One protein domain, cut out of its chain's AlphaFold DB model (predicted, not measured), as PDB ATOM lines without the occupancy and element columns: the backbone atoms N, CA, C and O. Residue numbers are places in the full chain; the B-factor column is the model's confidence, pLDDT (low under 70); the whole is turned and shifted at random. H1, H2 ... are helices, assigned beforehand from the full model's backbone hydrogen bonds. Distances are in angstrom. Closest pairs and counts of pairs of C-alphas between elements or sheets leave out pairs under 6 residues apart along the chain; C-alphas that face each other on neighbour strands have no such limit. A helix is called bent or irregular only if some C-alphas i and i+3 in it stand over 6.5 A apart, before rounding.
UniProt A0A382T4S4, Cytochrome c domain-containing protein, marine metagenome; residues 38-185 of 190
ATOM      1  N   SER A  38      15.395  24.511 -16.460       92.62
ATOM      2  CA  SER A  38      16.336  23.543 -15.870       92.62
ATOM      3  C   SER A  38      17.162  22.789 -16.922       92.62
ATOM      4  O   SER A  38      18.313  22.410 -16.681       92.62
ATOM      5  N   LEU A  39      16.593  22.575 -18.113       94.81
ATOM      6  CA  LEU A  39      17.285  21.950 -19.231       94.81
ATOM      7  C   LEU A  39      18.271  22.923 -19.881       94.81
ATOM      8  O   LEU A  39      19.394  22.518 -20.183       94.81
ATOM      9  N   ALA A  40      17.866  24.181 -20.057       95.25
ATOM     10  CA  ALA A  40      18.731  25.248 -20.548       95.25
ATOM     11  C   ALA A  40      19.894  25.509 -19.582       95.25
ATOM     12  O   ALA A  40      21.048  25.508 -20.003       95.25
ATOM     13  N   LEU A  41      19.628  25.593 -18.276       95.50
ATOM     14  CA  LEU A  41      20.638  25.768 -17.234       95.50
ATOM     15  C   LEU A  41      21.711  24.673 -17.298       95.50
ATOM     16  O   LEU A  41      22.905  24.967 -17.285       95.50
ATOM     17  N   LYS A  42      21.298  23.413 -17.478       96.69
ATOM     18  CA  LYS A  42      22.216  22.274 -17.631       96.69
ATOM     19  C   LYS A  42      23.071  22.352 -18.900       96.69
ATOM     20  O   LYS A  42      24.219  21.903 -18.898       96.69
ATOM     21  N   ILE A  43      22.515  22.853 -20.005       96.19
ATOM     22  CA  ILE A  43      23.274  23.082 -21.243       96.19
ATOM     23  C   ILE A  43      24.285  24.210 -21.016       96.19
ATOM     24  O   ILE A  43      25.458  24.041 -21.344       96.19
ATOM     25  N   GLY A  44      23.840  25.316 -20.418       95.94
ATOM     26  CA  GLY A  44      24.651  26.488 -20.109       95.94
ATOM     27  C   GLY A  44      25.849  26.156 -19.234       95.94
ATOM     28  O   GLY A  44      26.977  26.435 -19.627       95.94
ATOM     29  N   GLU A  45      25.621  25.464 -18.119       96.62
ATOM     30  CA  GLU A  45      26.670  25.002 -17.203       96.62
ATOM     31  C   GLU A  45      27.736  24.170 -17.932       96.62
ATOM     32  O   GLU A  45      28.938  24.408 -17.807       96.62
ATOM     33  N   ARG A  46      27.304  23.206 -18.756       95.69
ATOM     34  CA  ARG A  46      28.221  22.336 -19.505       95.69
ATOM     35  C   ARG A  46      29.051  23.097 -20.531       95.69
ATOM     36  O   ARG A  46      30.205  22.735 -20.747       95.69
ATOM     37  N   LEU A  47      28.471  24.102 -21.182       95.19
ATOM     38  CA  LEU A  47      29.181  24.952 -22.138       95.19
ATOM     39  C   LEU A  47      30.153  25.893 -21.426       95.19
ATOM     40  O   LEU A  47      31.303  26.013 -21.850       95.19
ATOM     41  N   TYR A  48      29.720  26.500 -20.320       95.50
ATOM     42  CA  TYR A  48      30.528  27.403 -19.508       95.50
ATOM     43  C   TYR A  48      31.808  26.717 -19.015       95.50
ATOM     44  O   TYR A  48      32.906  27.251 -19.181       95.50
ATOM     45  N   HIS A  49      31.671  25.491 -18.501       94.56
ATOM     46  CA  HIS A  49      32.768  24.680 -17.961       94.56
ATOM     47  C   HIS A  49      33.410  23.731 -18.981       94.56
ATOM     48  O   HIS A  49      34.167  22.834 -18.605       94.56
ATOM     49  N   SER A  50      33.120  23.880 -20.279       91.06
ATOM     50  CA  SER A  50      33.742  23.033 -21.298       91.06
ATOM     51  C   SER A  50      35.265  23.164 -21.241       91.06
ATOM     52  O   SER A  50      35.818  24.265 -21.254       91.06
ATOM     53  N   GLN A  51      35.973  22.036 -21.216       78.19
ATOM     54  CA  GLN A  51      37.430  22.037 -21.119       78.19
ATOM     55  C   GLN A  51      38.069  22.777 -22.306       78.19
ATOM     56  O   GLN A  51      37.569  22.723 -23.432       78.19
ATOM     57  N   LYS A  52      39.193  23.460 -22.047       80.44
ATOM     58  CA  LYS A  52      40.045  24.200 -23.004       80.44
ATOM     59  C   LYS A  52      39.429  25.436 -23.677       80.44
ATOM     60  O   LYS A  52      40.185  26.341 -24.022       80.44
ATOM     61  N   GLN A  53      38.111  25.495 -23.869       83.69
ATOM     62  CA  GLN A  53      37.447  26.577 -24.619       83.69
ATOM     63  C   GLN A  53      36.091  27.026 -24.052       83.69
ATOM     64  O   GLN A  53      35.382  27.789 -24.703       83.69
ATOM     65  N   GLY A  54      35.703  26.559 -22.865       90.75
ATOM     66  CA  GLY A  54      34.535  27.077 -22.159       90.75
ATOM     67  C   GLY A  54      34.759  28.506 -21.666       90.75
ATOM     68  O   GLY A  54      35.898  28.960 -21.518       90.75
ATOM     69  N   CYS A  55      33.669  29.212 -21.374       93.50
ATOM     70  CA  CYS A  55      33.686  30.583 -20.857       93.50
ATOM     71  C   CYS A  55      34.566  30.720 -19.601       93.50
ATOM     72  O   CYS A  55      35.296  31.705 -19.463       93.50
ATOM     73  N   ALA A  56      34.583  29.693 -18.742       94.25
ATOM     74  CA  ALA A  56      35.399  29.637 -17.530       94.25
ATOM     75  C   ALA A  56      36.911  29.775 -17.791       94.25
ATOM     76  O   ALA A  56      37.652  30.196 -16.910       94.25
ATOM     77  N   THR A  57      37.394  29.466 -18.999       92.88
ATOM     78  CA  THR A  57      38.826  29.589 -19.337       92.88
ATOM     79  C   THR A  57      39.320  31.034 -19.415       92.88
ATOM     80  O   THR A  57      40.523  31.276 -19.330       92.88
ATOM     81  N   CYS A  58      38.405  31.992 -19.578       92.75
ATOM     82  CA  CYS A  58      38.692  33.425 -19.526       92.75
ATOM     83  C   CYS A  58      38.093  34.054 -18.266       92.75
ATOM     84  O   CYS A  58      38.723  34.901 -17.637       92.75
ATOM     85  N   HIS A  59      36.885  33.624 -17.897       93.19
ATOM     86  CA  HIS A  59      36.089  34.252 -16.848       93.19
ATOM     87  C   HIS A  59      36.186  33.577 -15.476       93.19
ATOM     88  O   HIS A  59      35.562  34.052 -14.536       93.19
ATOM     89  N   GLN A  60      36.983  32.510 -15.349       93.88
ATOM     90  CA  GLN A  60      37.066  31.644 -14.166       93.88
ATOM     91  C   GLN A  60      35.747  30.917 -13.855       93.88
ATOM     92  O   GLN A  60      34.688  31.224 -14.401       93.88
ATOM     93  N   ALA A  61      35.797  29.898 -12.995       93.81
ATOM     94  CA  ALA A  61      34.622  29.085 -12.669       93.81
ATOM     95  C   ALA A  61      33.518  29.886 -11.954       93.81
ATOM     96  O   ALA A  61      32.339  29.656 -12.212       93.81
ATOM     97  N   ASN A  62      33.911  30.841 -11.106       92.56
ATOM     98  CA  ASN A  62      33.027  31.726 -10.340       92.56
ATOM     99  C   ASN A  62      32.644  33.014 -11.091       92.56
ATOM    100  O   ASN A  62      31.925  33.843 -10.543       92.56
ATOM    101  N   GLY A  63      33.154  33.221 -12.307       94.12
ATOM    102  CA  GLY A  63      32.875  34.419 -13.089       94.12
ATOM    103  C   GLY A  63      33.701  35.650 -12.728       94.12
ATOM    104  O   GLY A  63      33.447  36.692 -13.313       94.12
ATOM    105  N   ALA A  64      34.698  35.581 -11.840       92.75
ATOM    106  CA  ALA A  64      35.464  36.763 -11.423       92.75
ATOM    107  C   ALA A  64      36.250  37.452 -12.562       92.75
ATOM    108  O   ALA A  64      36.660  38.606 -12.425       92.75
ATOM    109  N   GLY A  65      36.439  36.791 -13.709       90.62
ATOM    110  CA  GLY A  65      37.189  37.363 -14.829       90.62
ATOM    111  C   GLY A  65      38.702  37.208 -14.683       90.62
ATOM    112  O   GLY A  65      39.200  36.417 -13.887       90.62
ATOM    113  N   GLY A  66      39.458  37.943 -15.498       85.94
ATOM    114  CA  GLY A  66      40.898  38.142 -15.294       85.94
ATOM    115  C   GLY A  66      41.836  36.954 -15.551       85.94
ATOM    116  O   GLY A  66      43.044  37.165 -15.587       85.94
ATOM    117  N   ALA A  67      41.346  35.732 -15.809       85.94
ATOM    118  CA  ALA A  67      42.224  34.600 -16.164       85.94
ATOM    119  C   ALA A  67      42.969  34.831 -17.491       85.94
ATOM    120  O   ALA A  67      44.036  34.269 -17.734       85.94
ATOM    121  N   LYS A  68      42.406  35.683 -18.354       86.62
ATOM    122  CA  LYS A  68      43.091  36.281 -19.501       86.62
ATOM    123  C   LYS A  68      42.879  37.787 -19.465       86.62
ATOM    124  O   LYS A  68      41.811  38.249 -19.065       86.62
ATOM    125  N   ALA A  69      43.872  38.547 -19.926       85.38
ATOM    126  CA  ALA A  69      43.756  40.001 -20.023       85.38
ATOM    127  C   ALA A  69      42.467  40.392 -20.764       85.38
ATOM    128  O   ALA A  69      42.135  39.779 -21.777       85.38
ATOM    129  N   GLY A  70      41.741  41.393 -20.272       83.75
ATOM    130  CA  GLY A  70      40.496  41.862 -20.891       83.75
ATOM    131  C   GLY A  70      39.269  40.963 -20.685       83.75
ATOM    132  O   GLY A  70      38.192  41.312 -21.170       83.75
ATOM    133  N   ALA A  71      39.382  39.837 -19.970       90.56
ATOM    134  CA  ALA A  71      38.220  39.040 -19.590       90.56
ATOM    135  C   ALA A  71      37.417  39.754 -18.494       90.56
ATOM    136  O   ALA A  71      37.913  39.953 -17.386       90.56
ATOM    137  N   ALA A  72      36.175  40.118 -18.816       91.94
ATOM    138  CA  ALA A  72      35.268  40.810 -17.906       91.94
ATOM    139  C   ALA A  72      35.001  40.013 -16.620       91.94
ATOM    140  O   ALA A  72      34.879  38.783 -16.666       91.94
ATOM    141  N   ASN A  73      34.845  40.729 -15.505       93.94
ATOM    142  CA  ASN A  73      34.260  40.173 -14.294       93.94
ATOM    143  C   ASN A  73      32.758  39.980 -14.525       93.94
ATOM    144  O   ASN A  73      31.992  40.941 -14.600       93.94
ATOM    145  N   LEU A  74      32.338  38.730 -14.670       93.81
ATOM    146  CA  LEU A  74      30.952  38.375 -14.917       93.81
ATOM    147  C   LEU A  74      30.042  38.593 -13.702       93.81
ATOM    148  O   LEU A  74      28.833  38.582 -13.865       93.81
ATOM    149  N   GLN A  75      30.581  38.822 -12.509       92.81
ATOM    150  CA  GLN A  75      29.790  39.142 -11.315       92.81
ATOM    151  C   GLN A  75      29.314  40.603 -11.320       92.81
ATOM    152  O   GLN A  75      28.342  40.950 -10.665       92.81
ATOM    153  N   LYS A  76      29.974  41.477 -12.092       91.38
ATOM    154  CA  LYS A  76      29.696  42.918 -12.129       91.38
ATOM    155  C   LYS A  76      29.169  43.342 -13.492       91.38
ATOM    156  O   LYS A  76      29.889  43.923 -14.303       91.38
ATOM    157  N   SER A  77      27.901  43.040 -13.756       90.56
ATOM    158  CA  SER A  77      27.279  43.305 -15.061       90.56
ATOM    159  C   SER A  77      27.255  44.791 -15.444       90.56
ATOM    160  O   SER A  77      27.294  45.122 -16.630       90.56
ATOM    161  N   SER A  78      27.270  45.698 -14.466       90.38
ATOM    162  CA  SER A  78      27.368  47.148 -14.676       90.38
ATOM    163  C   SER A  78      28.681  47.582 -15.342       90.38
ATOM    164  O   SER A  78      28.691  48.554 -16.091       90.38
ATOM    165  N   GLU A  79      29.773  46.841 -15.135       90.12
ATOM    166  CA  GLU A  79      31.096  47.123 -15.713       90.12
ATOM    167  C   GLU A  79      31.263  46.534 -17.126       90.12
ATOM    168  O   GLU A  79      32.300  46.692 -17.778       90.12
ATOM    169  N   TRP A  80      30.261  45.812 -17.631       94.19
ATOM    170  CA  TRP A  80      30.376  45.151 -18.920       94.19
ATOM    171  C   TRP A  80      30.306  46.140 -20.079       94.19
ATOM    172  O   TRP A  80      29.424  46.996 -20.156       94.19
ATOM    173  N   LYS A  81      31.156  45.920 -21.088       95.62
ATOM    174  CA  LYS A  81      31.056  46.619 -22.380       95.62
ATOM    175  C   LYS A  81      29.664  46.492 -23.003       95.62
ATOM    176  O   LYS A  81      29.202  47.439 -23.622       95.62
ATOM    177  N   SER A  82      28.978  45.364 -22.817       95.62
ATOM    178  CA  SER A  82      27.603  45.185 -23.294       95.62
ATOM    179  C   SER A  82      26.608  46.138 -22.631       95.62
ATOM    180  O   SER A  82      25.737  46.650 -23.325       95.62
ATOM    181  N   THR A  83      26.760  46.422 -21.335       94.94
ATOM    182  CA  THR A  83      25.930  47.397 -20.610       94.94
ATOM    183  C   THR A  83      26.178  48.812 -21.117       94.94
ATOM    184  O   THR A  83      25.232  49.536 -21.414       94.94
ATOM    185  N   LEU A  84      27.446  49.180 -21.320       94.69
ATOM    186  CA  LEU A  84      27.823  50.476 -21.897       94.69
ATOM    187  C   LEU A  84      27.274  50.655 -23.322       94.69
ATOM    188  O   LEU A  84      26.766  51.721 -23.668       94.69
ATOM    189  N   ILE A  85      27.346  49.608 -24.150       94.75
ATOM    190  CA  ILE A  85      26.788  49.619 -25.508       94.75
ATOM    191  C   ILE A  85      25.261  49.741 -25.455       94.75
ATOM    192  O   ILE A  85      24.713  50.564 -26.179       94.75
ATOM    193  N   ALA A  86      24.576  48.988 -24.586       93.75
ATOM    194  CA  ALA A  86      23.123  49.074 -24.426       93.75
ATOM    195  C   ALA A  86      22.671  50.496 -24.061       93.75
ATOM    196  O   ALA A  86      21.674  50.982 -24.590       93.75
ATOM    197  N   HIS A  87      23.428  51.177 -23.195       92.12
ATOM    198  CA  HIS A  87      23.153  52.562 -22.822       92.12
ATOM    199  C   HIS A  87      23.280  53.506 -24.023       92.12
ATOM    200  O   HIS A  87      22.322  54.190 -24.361       92.12
ATOM    201  N   LYS A  88      24.406  53.448 -24.752       92.19
ATOM    202  CA  LYS A  88      24.623  54.256 -25.967       92.19
ATOM    203  C   LYS A  88      23.549  54.025 -27.030       92.19
ATOM    204  O   LYS A  88      23.160  54.949 -27.733       92.19
ATOM    205  N   VAL A  89      23.098  52.782 -27.177       91.12
ATOM    206  CA  VAL A  89      22.036  52.420 -28.119       91.12
ATOM    207  C   VAL A  89      20.703  53.042 -27.687       91.12
ATOM    208  O   VAL A  89      20.007  53.627 -28.514       91.12
ATOM    209  N   ARG A  90      20.374  52.995 -26.393       90.50
ATOM    210  CA  ARG A  90      19.175  53.638 -25.840       90.50
ATOM    211  C   ARG A  90      19.207  55.158 -25.981       90.50
ATOM    212  O   ARG A  90      18.190  55.741 -26.336       90.50
ATOM    213  N   ASP A  91      20.367  55.781 -25.796       89.00
ATOM    214  CA  ASP A  91      20.541  57.233 -25.951       89.00
ATOM    215  C   ASP A  91      20.257  57.710 -27.394       89.00
ATOM    216  O   ASP A  91      19.933  58.875 -27.612       89.00
ATOM    217  N   LEU A  92      20.313  56.806 -28.382       85.94
ATOM    218  CA  LEU A  92      19.900  57.053 -29.771       85.94
ATOM    219  C   LEU A  92      18.408  56.764 -30.040       85.94
ATOM    220  O   LEU A  92      17.985  56.745 -31.195       85.94
ATOM    221  N   GLY A  93      17.606  56.482 -29.010       85.56
ATOM    222  CA  GLY A  93      16.191  56.114 -29.149       85.56
ATOM    223  C   GLY A  93      15.971  54.702 -29.703       85.56
ATOM    224  O   GLY A  93      14.930  54.396 -30.289       85.56
ATOM    225  N   ILE A  94      16.966  53.818 -29.576       81.62
ATOM    226  CA  ILE A  94      16.895  52.442 -30.069       81.62
ATOM    227  C   ILE A  94      16.527  51.507 -28.907       81.62
ATOM    228  O   ILE A  94      17.341  50.729 -28.418       81.62
ATOM    229  N   ASP A  95      15.259  51.512 -28.504       72.38
ATOM    230  CA  ASP A  95      14.802  50.830 -27.274       72.38
ATOM    231  C   ASP A  95      14.775  49.291 -27.329       72.38
ATOM    232  O   ASP A  95      14.332  48.630 -26.392       72.38
ATOM    233  N   LYS A  96      15.235  48.685 -28.430       75.94
ATOM    234  CA  LYS A  96      15.107  47.235 -28.666       75.94
ATOM    235  C   LYS A  96      16.315  46.395 -28.254       75.94
ATOM    236  O   LYS A  96      16.186  45.179 -28.256       75.94
ATOM    237  N   GLU A  97      17.470  46.990 -27.965       81.56
ATOM    238  CA  GLU A  97      18.674  46.224 -27.604       81.56
ATOM    239  C   GLU A  97      18.955  46.371 -26.114       81.56
ATOM    240  O   GLU A  97      19.477  47.386 -25.647       81.56
ATOM    241  N   SER A  98      18.616  45.337 -25.355       90.44
ATOM    242  CA  SER A  98      19.011  45.251 -23.956       90.44
ATOM    243  C   SER A  98      20.459  44.768 -23.814       90.44
ATOM    244  O   SER A  98      21.045  44.174 -24.725       90.44
ATOM    245  N   THR A  99      21.033  44.934 -22.618       92.75
ATOM    246  CA  THR A  99      22.307  44.289 -22.255       92.75
ATOM    247  C   THR A  99      22.261  42.785 -22.532       92.75
ATOM    248  O   THR A  99      23.235  42.220 -23.029       92.75
ATOM    249  N   ARG A 100      21.126  42.130 -22.250       93.44
ATOM    250  CA  ARG A 100      20.918  40.700 -22.505       93.44
ATOM    251  C   ARG A 100      21.069  40.367 -23.990       93.44
ATOM    252  O   ARG A 100      21.777  39.414 -24.313       93.44
ATOM    253  N   ASP A 101      20.459  41.146 -24.877       92.69
ATOM    254  CA  ASP A 101      20.489  40.893 -26.325       92.69
ATOM    255  C   ASP A 101      21.906  41.029 -26.884       92.69
ATOM    256  O   ASP A 101      22.391  40.148 -27.603       92.69
ATOM    257  N   ILE A 102      22.625  42.069 -26.454       95.25
ATOM    258  CA  ILE A 102      24.026  42.282 -26.827       95.25
ATOM    259  C   ILE A 102      24.905  41.123 -26.345       95.25
ATOM    260  O   ILE A 102      25.728  40.618 -27.112       95.25
ATOM    261  N   VAL A 103      24.731  40.668 -25.099       95.94
ATOM    262  CA  VAL A 103      25.525  39.564 -24.539       95.94
ATOM    263  C   VAL A 103      25.222  38.247 -25.246       95.94
ATOM    264  O   VAL A 103      26.156  37.537 -25.612       95.94
ATOM    265  N   ILE A 104      23.952  37.918 -25.494       95.44
ATOM    266  CA  ILE A 104      23.583  36.703 -26.237       95.44
ATOM    267  C   ILE A 104      24.133  36.769 -27.661       95.44
ATOM    268  O   ILE A 104      24.702  35.786 -28.130       95.44
ATOM    269  N   GLY A 105      24.039  37.920 -28.328       94.94
ATOM    270  CA  GLY A 105      24.626  38.130 -29.649       94.94
ATOM    271  C   GLY A 105      26.144  37.936 -29.657       94.94
ATOM    272  O   GLY A 105      26.675  37.324 -30.588       94.94
ATOM    273  N   LEU A 106      26.840  38.409 -28.618       95.88
ATOM    274  CA  LEU A 106      28.282  38.230 -28.444       95.88
ATOM    275  C   LEU A 106      28.650  36.768 -28.167       95.88
ATOM    276  O   LEU A 106      29.588  36.250 -28.768       95.88
ATOM    277  N   ILE A 107      27.920  36.085 -27.282       95.50
ATOM    278  CA  ILE A 107      28.125  34.658 -27.001       95.50
ATOM    279  C   ILE A 107      27.852  33.841 -28.262       95.50
ATOM    280  O   ILE A 107      28.597  32.911 -28.553       95.50
ATOM    281  N   LEU A 108      26.815  34.187 -29.024       94.12
ATOM    282  CA  LEU A 108      26.474  33.509 -30.264       94.12
ATOM    283  C   LEU A 108      27.601  33.653 -31.285       94.12
ATOM    284  O   LEU A 108      28.084  32.639 -31.764       94.12
ATOM    285  N   ASN A 109      28.042  34.876 -31.588       93.38
ATOM    286  CA  ASN A 109      28.902  35.153 -32.747       93.38
ATOM    287  C   ASN A 109      30.405  35.241 -32.443       93.38
ATOM    288  O   ASN A 109      31.211  35.125 -33.364       93.38
ATOM    289  N   GLY A 110      30.791  35.457 -31.185       94.06
ATOM    290  CA  GLY A 110      32.147  35.877 -30.831       94.06
ATOM    291  C   GLY A 110      32.421  37.340 -31.205       94.06
ATOM    292  O   GLY A 110      31.719  37.946 -32.012       94.06
ATOM    293  N   ALA A 111      33.451  37.927 -30.602       94.81
ATOM    294  CA  ALA A 111      33.772  39.344 -30.723       94.81
ATOM    295  C   ALA A 111      34.175  39.751 -32.135       94.81
ATOM    296  O   ALA A 111      33.812  40.838 -32.556       94.81
ATOM    297  N   GLU A 112      34.910  38.920 -32.875       94.12
ATOM    298  CA  GLU A 112      35.372  39.298 -34.214       94.12
ATOM    299  C   GLU A 112      34.202  39.568 -35.166       94.12
ATOM    300  O   GLU A 112      34.101  40.665 -35.713       94.12
ATOM    301  N   LYS A 113      33.278  38.608 -35.278       94.19
ATOM    302  CA  LYS A 113      32.067  38.747 -36.090       94.19
ATOM    303  C   LYS A 113      31.100  39.776 -35.507       94.19
ATOM    304  O   LYS A 113      30.534  40.581 -36.237       94.19
ATOM    305  N   TRP A 114      30.924  39.792 -34.185       96.00
ATOM    306  CA  TRP A 114      30.045  40.771 -33.546       96.00
ATOM    307  C   TRP A 114      30.519  42.207 -33.815       96.00
ATOM    308  O   TRP A 114      29.724  43.053 -34.213       96.00
ATOM    309  N   ASN A 115      31.819  42.476 -33.664       95.25
ATOM    310  CA  ASN A 115      32.410  43.798 -33.875       95.25
ATOM    311  C   ASN A 115      32.278  44.269 -35.332       95.25
ATOM    312  O   ASN A 115      32.067  45.462 -35.551       95.25
ATOM    313  N   SER A 116      32.412  43.368 -36.315       93.31
ATOM    314  CA  SER A 116      32.285  43.719 -37.733       93.31
ATOM    315  C   SER A 116      30.832  43.957 -38.152       93.31
ATOM    316  O   SER A 116      30.565  44.851 -38.949       93.31
ATOM    317  N   GLU A 117      29.878  43.204 -37.605       94.06
ATOM    318  CA  GLU A 117      28.475  43.285 -38.018       94.06
ATOM    319  C   GLU A 117      27.687  44.350 -37.249       94.06
ATOM    320  O   GLU A 117      26.858  45.045 -37.841       94.06
ATOM    321  N   PHE A 118      27.936  44.517 -35.945       93.38
ATOM    322  CA  PHE A 118      27.075  45.325 -35.075       93.38
ATOM    323  C   PHE A 118      26.931  46.766 -35.576       93.38
ATOM    324  O   PHE A 118      25.802  47.222 -35.763       93.38
ATOM    325  N   TYR A 119      28.057  47.440 -35.834       90.56
ATOM    326  CA  TYR A 119      28.113  48.844 -36.261       90.56
ATOM    327  C   TYR A 119      27.973  49.050 -37.775       90.56
ATOM    328  O   TYR A 119      27.869  50.190 -38.218       90.56
ATOM    329  N   SER A 120      27.985  47.971 -38.564       92.00
ATOM    330  CA  SER A 120      27.746  48.027 -40.016       92.00
ATOM    331  C   SER A 120      26.257  48.118 -40.350       92.00
ATOM    332  O   SER A 120      25.873  48.482 -41.457       92.00
ATOM    333  N   ARG A 121      25.394  47.795 -39.384       90.00
ATOM    334  CA  ARG A 121      23.947  47.969 -39.496       90.00
ATOM    335  C   ARG A 121      23.615  49.473 -39.444       90.00
ATOM    336  O   ARG A 121      24.011  50.115 -38.468       90.00
ATOM    337  N   PRO A 122      22.829  50.017 -40.396       89.94
ATOM    338  CA  PRO A 122      22.533  51.456 -40.474       89.94
ATOM    339  C   PRO A 122      21.987  52.060 -39.177       89.94
ATOM    340  O   PRO A 122      22.291  53.188 -38.822       89.94
ATOM    341  N   LYS A 123      21.229  51.272 -38.407       87.69
ATOM    342  CA  LYS A 123      20.660  51.702 -37.126       87.69
ATOM    343  C   LYS A 123      21.714  52.056 -36.064       87.69
ATOM    344  O   LYS A 123      21.421  52.824 -35.164       87.69
ATOM    345  N   TYR A 124      22.913  51.479 -36.135       89.06
ATOM    346  CA  TYR A 124      23.958  51.638 -35.114       89.06
ATOM    347  C   TYR A 124      25.213  52.339 -35.653       89.06
ATOM    348  O   TYR A 124      26.179  52.519 -34.909       89.06
ATOM    349  N   SER A 125      25.232  52.731 -36.933       88.25
ATOM    350  CA  SER A 125      26.407  53.348 -37.560       88.25
ATOM    351  C   SER A 125      26.735  54.728 -36.989       88.25
ATOM    352  O   SER A 125      27.904  55.116 -37.006       88.25
ATOM    353  N   GLU A 126      25.730  55.422 -36.448       87.44
ATOM    354  CA  GLU A 126      25.830  56.770 -35.871       87.44
ATOM    355  C   GLU A 126      26.337  56.799 -34.419       87.44
ATOM    356  O   GLU A 126      26.590  57.876 -33.877       87.44
ATOM    357  N   ILE A 127      26.535  55.636 -33.780       87.44
ATOM    358  CA  ILE A 127      27.098  55.574 -32.425       87.44
ATOM    359  C   ILE A 127      28.511  56.172 -32.436       87.44
ATOM    360  O   ILE A 127      29.449  55.591 -32.994       87.44
ATOM    361  N   LYS A 128      28.656  57.320 -31.768       85.62
ATOM    362  CA  LYS A 128      29.950  57.942 -31.466       85.62
ATOM    363  C   LYS A 128      30.681  57.137 -30.382       85.62
ATOM    364  O   LYS A 128      30.059  56.562 -29.482       85.62
ATOM    365  N   ASP A 129      32.008  57.090 -30.486       89.62
ATOM    366  CA  ASP A 129      32.904  56.320 -29.609       89.62
ATOM    367  C   ASP A 129      32.546  54.829 -29.559       89.62
ATOM    368  O   ASP A 129      32.115  54.288 -28.535       89.62
ATOM    369  N   LYS A 130      32.684  54.162 -30.712       93.50
ATOM    370  CA  LYS A 130      32.381  52.735 -30.873       93.50
ATOM    371  C   LYS A 130      33.188  51.897 -29.883       93.50
ATOM    372  O   LYS A 130      34.416  51.961 -29.836       93.50
ATOM    373  N   ILE A 131      32.485  51.064 -29.121       94.69
ATOM    374  CA  ILE A 131      33.074  50.136 -28.156       94.69
ATOM    375  C   ILE A 131      33.210  48.769 -28.822       94.69
ATOM    376  O   ILE A 131      32.229  48.212 -29.314       94.69
ATOM    377  N   PHE A 132      34.417  48.208 -28.792       95.25
ATOM    378  CA  PHE A 132      34.706  46.890 -29.353       95.25
ATOM    379  C   PHE A 132      35.045  45.875 -28.263       95.25
ATOM    380  O   PHE A 132      35.736  46.182 -27.282       95.25
ATOM    381  N   PHE A 133      34.582  44.640 -28.447       95.31
ATOM    382  CA  PHE A 133      34.979  43.513 -27.610       95.31
ATOM    383  C   PHE A 133      36.367  43.001 -27.998       95.31
ATOM    384  O   PHE A 133      36.817  43.170 -29.132       95.31
ATOM    385  N   ASP A 134      37.045  42.359 -27.051       92.94
ATOM    386  CA  ASP A 134      38.333  41.722 -27.307       92.94
ATOM    387  C   ASP A 134      38.160  40.530 -28.258       92.94
ATOM    388  O   ASP A 134      37.362  39.635 -27.976       92.94
ATOM    389  N   LYS A 135      38.917  40.492 -29.365       92.19
ATOM    390  CA  LYS A 135      38.813  39.441 -30.397       92.19
ATOM    391  C   LYS A 135      39.082  38.026 -29.865       92.19
ATOM    392  O   LYS A 135      38.686  37.057 -30.500       92.19
ATOM    393  N   ARG A 136      39.693  37.887 -28.683       90.44
ATOM    394  CA  ARG A 136      39.871  36.596 -27.995       90.44
ATOM    395  C   ARG A 136      38.563  36.019 -27.442       90.44
ATOM    396  O   ARG A 136      38.545  34.851 -27.058       90.44
ATOM    397  N   MET A 137      37.477  36.794 -27.386       91.44
ATOM    398  CA  MET A 137      36.146  36.284 -27.057       91.44
ATOM    399  C   MET A 137      35.557  35.555 -28.269       91.44
ATOM    400  O   MET A 137      35.009  36.169 -29.175       91.44
ATOM    401  N   ILE A 138      35.668  34.230 -28.284       90.31
ATOM    402  CA  ILE A 138      35.343  33.387 -29.450       90.31
ATOM    403  C   ILE A 138      33.863  32.980 -29.569       90.31
ATOM    404  O   ILE A 138      33.461  32.417 -30.585       90.31
ATOM    405  N   GLY A 139      33.044  33.242 -28.545       90.62
ATOM    406  CA  GLY A 139      31.644  32.800 -28.510       90.62
ATOM    407  C   GLY A 139      31.478  31.271 -28.546       90.62
ATOM    408  O   GLY A 139      32.394  30.515 -28.219       90.62
ATOM    409  N   VAL A 140      30.296  30.791 -28.945       85.94
ATOM    410  CA  VAL A 140      29.996  29.354 -29.104       85.94
ATOM    411  C   VAL A 140      30.588  28.767 -30.389       85.94
ATOM    412  O   VAL A 140      30.694  27.544 -30.499       85.94
ATOM    413  N   HIS A 141      31.020  29.613 -31.332       74.69
ATOM    414  CA  HIS A 141      31.669  29.242 -32.596       74.69
ATOM    415  C   HIS A 141      33.172  28.944 -32.451       74.69
ATOM    416  O   HIS A 141      33.985  29.292 -33.303       74.69
ATOM    417  N   SER A 142      33.552  28.256 -31.378       77.31
ATOM    418  CA  SER A 142      34.931  27.834 -31.146       77.31
ATOM    419  C   SER A 142      35.309  26.590 -31.962       77.31
ATOM    420  O   SER A 142      34.456  25.937 -32.572       77.31
ATOM    421  N   THR A 143      36.583  26.182 -31.933       82.44
ATOM    422  CA  THR A 143      36.988  24.901 -32.547       82.44
ATOM    423  C   THR A 143      36.294  23.698 -31.885       82.44
ATOM    424  O   THR A 143      36.173  22.637 -32.498       82.44
ATOM    425  N   ALA A 144      35.739  23.871 -30.678       84.50
ATOM    426  CA  ALA A 144      34.896  22.895 -29.991       84.50
ATOM    427  C   ALA A 144      33.408  22.903 -30.416       84.50
ATOM    428  O   ALA A 144      32.626  22.112 -29.881       84.50
ATOM    429  N   LEU A 145      32.982  23.730 -31.382       88.69
ATOM    430  CA  LEU A 145      31.567  23.900 -31.751       88.69
ATOM    431  C   LEU A 145      30.841  22.574 -32.031       88.69
ATOM    432  O   LEU A 145      29.772  22.323 -31.472       88.69
ATOM    433  N   LYS A 146      31.426  21.688 -32.850       90.88
ATOM    434  CA  LYS A 146      30.809  20.388 -33.189       90.88
ATOM    435  C   LYS A 146      30.582  19.522 -31.945       90.88
ATOM    436  O   LYS A 146      29.545  18.865 -31.818       90.88
ATOM    437  N   PHE A 147      31.542  19.525 -31.020       90.75
ATOM    438  CA  PHE A 147      31.437  18.801 -29.755       90.75
ATOM    439  C   PHE A 147      30.324  19.390 -28.879       90.75
ATOM    440  O   PHE A 147      29.452  18.652 -28.413       90.75
ATOM    441  N   ASN A 148      30.294  20.716 -28.749       91.38
ATOM    442  CA  ASN A 148      29.295  21.450 -27.975       91.38
ATOM    443  C   ASN A 148      27.870  21.229 -28.505       91.38
ATOM    444  O   ASN A 148      26.964  20.904 -27.737       91.38
ATOM    445  N   GLN A 149      27.677  21.280 -29.825       93.69
ATOM    446  CA  GLN A 149      26.392  20.974 -30.459       93.69
ATOM    447  C   GLN A 149      25.958  19.525 -30.204       93.69
ATOM    448  O   GLN A 149      24.795  19.270 -29.889       93.69
ATOM    449  N   LYS A 150      26.873  18.551 -30.317       94.00
ATOM    450  CA  LYS A 150      26.572  17.136 -30.036       94.00
ATOM    451  C   LYS A 150      26.176  16.931 -28.573       94.00
ATOM    452  O   LYS A 150      25.247  16.170 -28.290       94.00
ATOM    453  N   MET A 151      26.860  17.611 -27.656       94.44
ATOM    454  CA  MET A 151      26.567  17.598 -26.226       94.44
ATOM    455  C   MET A 151      25.168  18.167 -25.945       94.44
ATOM    456  O   MET A 151      24.339  17.459 -25.366       94.44
ATOM    457  N   ALA A 152      24.859  19.365 -26.452       94.88
ATOM    458  CA  ALA A 152      23.550  19.995 -26.287       94.88
ATOM    459  C   ALA A 152      22.421  19.132 -26.884       94.88
ATOM    460  O   ALA A 152      21.442  18.823 -26.201       94.88
ATOM    461  N   LYS A 153      22.599  18.608 -28.109       95.44
ATOM    462  CA  LYS A 153      21.648  17.669 -28.738       95.44
ATOM    463  C   LYS A 153      21.415  16.419 -27.884       95.44
ATOM    464  O   LYS A 153      20.286  15.939 -27.796       95.44
ATOM    465  N   ARG A 154      22.455  15.871 -27.244       95.50
ATOM    466  CA  ARG A 154      22.322  14.701 -26.359       95.50
ATOM    467  C   ARG A 154      21.496  15.029 -25.115       95.50
ATOM    468  O   ARG A 154      20.674  14.205 -24.721       95.50
ATOM    469  N   ILE A 155      21.695  16.203 -24.514       95.56
ATOM    470  CA  ILE A 155      20.902  16.662 -23.365       95.56
ATOM    471  C   ILE A 155      19.424  16.804 -23.756       95.56
ATOM    472  O   ILE A 155      18.565  16.224 -23.090       95.56
ATOM    473  N   LEU A 156      19.138  17.471 -24.877       95.19
ATOM    474  CA  LEU A 156      17.777  17.660 -25.395       95.19
ATOM    475  C   LEU A 156      17.071  16.326 -25.684       95.19
ATOM    476  O   LEU A 156      15.941  16.100 -25.247       95.19
ATOM    477  N   ARG A 157      17.763  15.391 -26.351       94.56
ATOM    478  CA  ARG A 157      17.217  14.068 -26.697       94.56
ATOM    479  C   ARG A 157      16.817  13.240 -25.479       94.56
ATOM    480  O   ARG A 157      15.801  12.555 -25.542       94.56
ATOM    481  N   LYS A 158      17.559  13.322 -24.367       94.44
ATOM    482  CA  LYS A 158      17.199  12.632 -23.111       94.44
ATOM    483  C   LYS A 158      15.844  13.082 -22.553       94.44
ATOM    484  O   LYS A 158      15.226  12.340 -21.800       94.44
ATOM    485  N   LYS A 159      15.375  14.273 -22.933       93.50
ATOM    486  CA  LYS A 159      14.055  14.819 -22.582       93.50
ATOM    487  C   LYS A 159      13.072  14.813 -23.758       93.50
ATOM    488  O   LYS A 159      12.067  15.511 -23.713       93.50
ATOM    489  N   LYS A 160      13.357  14.032 -24.809       93.38
ATOM    490  CA  LYS A 160      12.544  13.923 -26.035       93.38
ATOM    491  C   LYS A 160      12.315  15.270 -26.748       93.38
ATOM    492  O   LYS A 160      11.344  15.420 -27.480       93.38
ATOM    493  N   LYS A 161      13.217  16.244 -26.572       93.38
ATOM    494  CA  LYS A 161      13.168  17.544 -27.257       93.38
ATOM    495  C   LYS A 161      14.032  17.522 -28.519       93.38
ATOM    496  O   LYS A 161      15.105  16.914 -28.541       93.38
ATOM    497  N   LYS A 162      13.555  18.195 -29.567       89.50
ATOM    498  CA  LYS A 162      14.258  18.406 -30.838       89.50
ATOM    499  C   LYS A 162      14.264  19.899 -31.145       89.50
ATOM    500  O   LYS A 162      13.283  20.577 -30.871       89.50
ATOM    501  N   VAL A 163      15.374  20.375 -31.692       89.75
ATOM    502  CA  VAL A 163      15.604  21.779 -32.045       89.75
ATOM    503  C   VAL A 163      16.326  21.790 -33.389       89.75
ATOM    504  O   VAL A 163      17.188  20.931 -33.625       89.75
ATOM    505  N   ALA A 164      15.950  22.708 -34.278       88.69
ATOM    506  CA  ALA A 164      16.608  22.877 -35.567       88.69
ATOM    507  C   ALA A 164      18.059  23.361 -35.382       88.69
ATOM    508  O   ALA A 164      18.439  23.872 -34.331       88.69
ATOM    509  N   SER A 165      18.925  23.147 -36.374       82.69
ATOM    510  CA  SER A 165      20.361  23.438 -36.215       82.69
ATOM    511  C   SER A 165      20.662  24.934 -36.039       82.69
ATOM    512  O   SER A 165      21.558  25.272 -35.269       82.69
ATOM    513  N   ASN A 166      19.919  25.803 -36.727       80.12
ATOM    514  CA  ASN A 166      19.965  27.262 -36.574       80.12
ATOM    515  C   ASN A 166      19.539  27.686 -35.159       80.12
ATOM    516  O   ASN A 166      20.252  28.434 -34.494       80.12
ATOM    517  N   ASP A 167      18.440  27.121 -34.666       90.81
ATOM    518  CA  ASP A 167      17.911  27.427 -33.337       90.81
ATOM    519  C   ASP A 167      18.780  26.862 -32.211       90.81
ATOM    520  O   ASP A 167      18.826  27.411 -31.113       90.81
ATOM    521  N   LEU A 168      19.515  25.777 -32.472       93.31
ATOM    522  CA  LEU A 168      20.394  25.161 -31.483       93.31
ATOM    523  C   LEU A 168      21.511  26.109 -31.047       93.31
ATOM    524  O   LEU A 168      21.848  26.138 -29.868       93.31
ATOM    525  N   LEU A 169      22.102  26.860 -31.980       92.44
ATOM    526  CA  LEU A 169      23.171  27.805 -31.651       92.44
ATOM    527  C   LEU A 169      22.650  28.937 -30.768       92.44
ATOM    528  O   LEU A 169      23.277  29.265 -29.761       92.44
ATOM    529  N   LYS A 170      21.476  29.472 -31.117       93.50
ATOM    530  CA  LYS A 170      20.789  30.487 -30.319       93.50
ATOM    531  C   LYS A 170      20.466  29.955 -28.924       93.50
ATOM    532  O   LYS A 170      20.872  30.564 -27.941       93.50
ATOM    533  N   LEU A 171      19.873  28.762 -28.839       94.94
ATOM    534  CA  LEU A 171      19.584  28.096 -27.572       94.94
ATOM    535  C   LEU A 171      20.848  27.890 -26.730       94.94
ATOM    536  O   LEU A 171      20.813  28.075 -25.519       94.94
ATOM    537  N   MET A 172      21.967  27.492 -27.340       95.12
ATOM    538  CA  MET A 172      23.242  27.328 -26.636       95.12
ATOM    539  C   MET A 172      23.735  28.657 -26.051       95.12
ATOM    540  O   MET A 172      24.147  28.682 -24.893       95.12
ATOM    541  N   ALA A 173      23.670  29.749 -26.816       95.31
ATOM    542  CA  ALA A 173      24.066  31.074 -26.347       95.31
ATOM    543  C   ALA A 173      23.158  31.586 -25.216       95.31
ATOM    544  O   ALA A 173      23.655  32.007 -24.172       95.31
ATOM    545  N   GLU A 174      21.839  31.465 -25.381       95.62
ATOM    546  CA  GLU A 174      20.845  31.790 -24.350       95.62
ATOM    547  C   GLU A 174      21.053  30.956 -23.083       95.62
ATOM    548  O   GLU A 174      20.990  31.481 -21.976       95.62
ATOM    549  N   SER A 175      21.354  29.664 -23.237       96.19
ATOM    550  CA  SER A 175      21.612  28.755 -22.118       96.19
ATOM    551  C   SER A 175      22.849  29.173 -21.322       96.19
ATOM    552  O   SER A 175      22.814  29.158 -20.094       96.19
ATOM    553  N   VAL A 176      23.940  29.563 -21.995       95.94
ATOM    554  CA  VAL A 176      25.143  30.084 -21.319       95.94
ATOM    555  C   VAL A 176      24.822  31.371 -20.571       95.94
ATOM    556  O   VAL A 176      25.174  31.478 -19.400       95.94
ATOM    557  N   TYR A 177      24.132  32.319 -21.211       95.88
ATOM    558  CA  TYR A 177      23.734  33.559 -20.547       95.88
ATOM    559  C   TYR A 177      22.873  33.284 -19.311       95.88
ATOM    560  O   TYR A 177      23.157  33.808 -18.242       95.88
ATOM    561  N   HIS A 178      21.883  32.401 -19.429       95.31
ATOM    562  CA  HIS A 178      21.024  32.019 -18.313       95.31
ATOM    563  C   HIS A 178      21.788  31.347 -17.169       95.31
ATOM    564  O   HIS A 178      21.481  31.595 -16.006       95.31
ATOM    565  N   TYR A 179      22.803  30.532 -17.470       95.88
ATOM    566  CA  TYR A 179      23.687  29.992 -16.437       95.88
ATOM    567  C   TYR A 179      24.445  31.103 -15.703       95.88
ATOM    568  O   TYR A 179      24.449  31.113 -14.477       95.88
ATOM    569  N   VAL A 180      25.032  32.060 -16.429       94.69
ATOM    570  CA  VAL A 180      25.722  33.213 -15.825       94.69
ATOM    571  C   VAL A 180      24.752  34.033 -14.965       94.69
ATOM    572  O   VAL A 180      25.037  34.316 -13.806       94.69
ATOM    573  N   GLU A 181      23.571  34.342 -15.491       92.69
ATOM    574  CA  GLU A 181      22.530  35.089 -14.781       92.69
ATOM    575  C   GLU A 181      22.088  34.370 -13.496       92.69
ATOM    576  O   GLU A 181      21.976  34.983 -12.443       92.69
ATOM    577  N   THR A 182      21.896  33.052 -13.553       91.75
ATOM    578  CA  THR A 182      21.331  32.285 -12.432       91.75
ATOM    579  C   THR A 182      22.370  31.885 -11.383       91.75
ATOM    580  O   THR A 182      22.018  31.694 -10.223       91.75
ATOM    581  N   LYS A 183      23.632  31.673 -11.780       92.50
ATOM    582  CA  LYS A 183      24.677  31.060 -10.933       92.50
ATOM    583  C   LYS A 183      25.892  31.939 -10.681       92.50
ATOM    584  O   LYS A 183      26.745  31.562  -9.893       92.50
ATOM    585  N   ILE A 184      26.020  33.062 -11.378       88.94
ATOM    586  CA  ILE A 184      27.146  33.981 -11.188       88.94
ATOM    587  C   ILE A 184      26.639  35.325 -10.673       88.94
ATOM    588  O   ILE A 184      27.198  35.825  -9.706       88.94
ATOM    589  N   PHE A 185      25.566  35.882 -11.249       78.19
ATOM    590  CA  PHE A 185      25.014  37.151 -10.752       78.19
ATOM    591  C   PHE A 185      24.388  36.981  -9.366       78.19
ATOM    592  O   PHE A 185      24.792  37.650  -8.421       78.19
TER     593      PHE A 185
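AT A GLANCE: This is residues 38 to 185 of the 190 residues of the protein "Cytochrome c domain-containing protein" of marine metagenome (UniProt A0A382T4S4). The longest helix, H6, stands in the middle of a row of crossing helices, with H1 and H5 on one side of it and the bent helix H4 on the other. H1 and H5 run side by side across H6, the first arm of H4 crosses H6 steeply, H3 packs beyond that arm, and the second arm of H4 folds back from the first. The printed part has 148 residues with six named helices, H1 to H6 in order along the chain, and no named strand; its class is all helix, with the helix packing mostly crossed. Two long stretches, residues 60 to 80 and 119 to 144, hold no named element. The whole is compact, with a radius of gyration of the C-alphas of 15.4 A and spans of 47 by 32 by 26 A.

HOW THE PARTS SIT: H6, residues 165 to 185, is the hub, touching three other helices. H1, residues 38 to 48, touches H6 about perpendicular, at 87 degrees; the closest C-alphas are those of Gly 44 and Val 176, 3.8 A apart, and H6 touches H1 with residues 171 to 179 alone. H5, residues 145 to 158, touches H6 about perpendicular, at 84 degrees, through its residues 149 to 152 and residues 168 to 172 of H6 alone, the closest C-alphas being those of Ala 152 and Met 172, 7.3 A apart. H1 and H5 touch at a shallow tilt of 22 degrees, opposite ways, with the C-alphas of Ile 43 and Ala 152 the closest at 5.9 A. H4, residues 99 to 118, was assigned as one helix by its hydrogen bonds but is bent: C-alphas 108 and 111 are 9.4 A apart. Its arm H4a, residues 99 to 108, touches residues 169 to 177 of H6 alone at a steep tilt of 53 degrees, opposite ways; the C-alphas of Leu 108 and Ala 173 are the closest, 5.2 A apart. H3, residues 81 to 91, touches H4a at a steep tilt of 50 degrees, opposite ways, the closest C-alphas being those of Thr 83 and Thr 99 at 5.0 A. The arm H4b, residues 111 to 118, touches no helix; it is close to but not clearly touching H4a, with the C-alphas of Leu 106 and Trp 114 the closest at 6.0 A, and the arms stand at a steep tilt of 58 degrees. H2, residues 56 to 59, also touches no helix; it is close to but not clearly touching H1, with the C-alphas of Tyr 48 and Ala 56 the closest at 5.7 A. Among the pairs that stay apart are H3 and H6, H1 and H4a, and H2 and H6. In H1, H3, H4a, H4b and H5 every O i to N i+4 pair is within hydrogen-bond range, in H6 14 of 17 are, and H2 is too short for such a pair.

IN THESE COORDINATES: H6 is 29.3 A from first to last C-alpha, from C-alpha 165 at (20.361, 23.438, -36.215) to C-alpha 185 at (25.014, 37.151, -10.752). It is neither bent nor irregular, but only just: C-alphas 182 and 185 are 6.3 A apart. H5 is 20.2 A long, H3 15.4 A and H1 15.2 A; H1 begins with C-alpha 38 at (16.336, 23.543, -15.870). H4a measures 14.1 A, H4b 10.0 A and H2 4.7 A.

THE WHOLE: The two C-alphas farthest apart, those of Lys 128 and Lys 158, are 47.8 A from each other. The printed part has no cut. The links from H2 to H3, 21 residues, and from H4 to H5, 26 residues, are long; the other three are short. The mean pLDDT of the printed part is 91.4, and no printed residue is under 70.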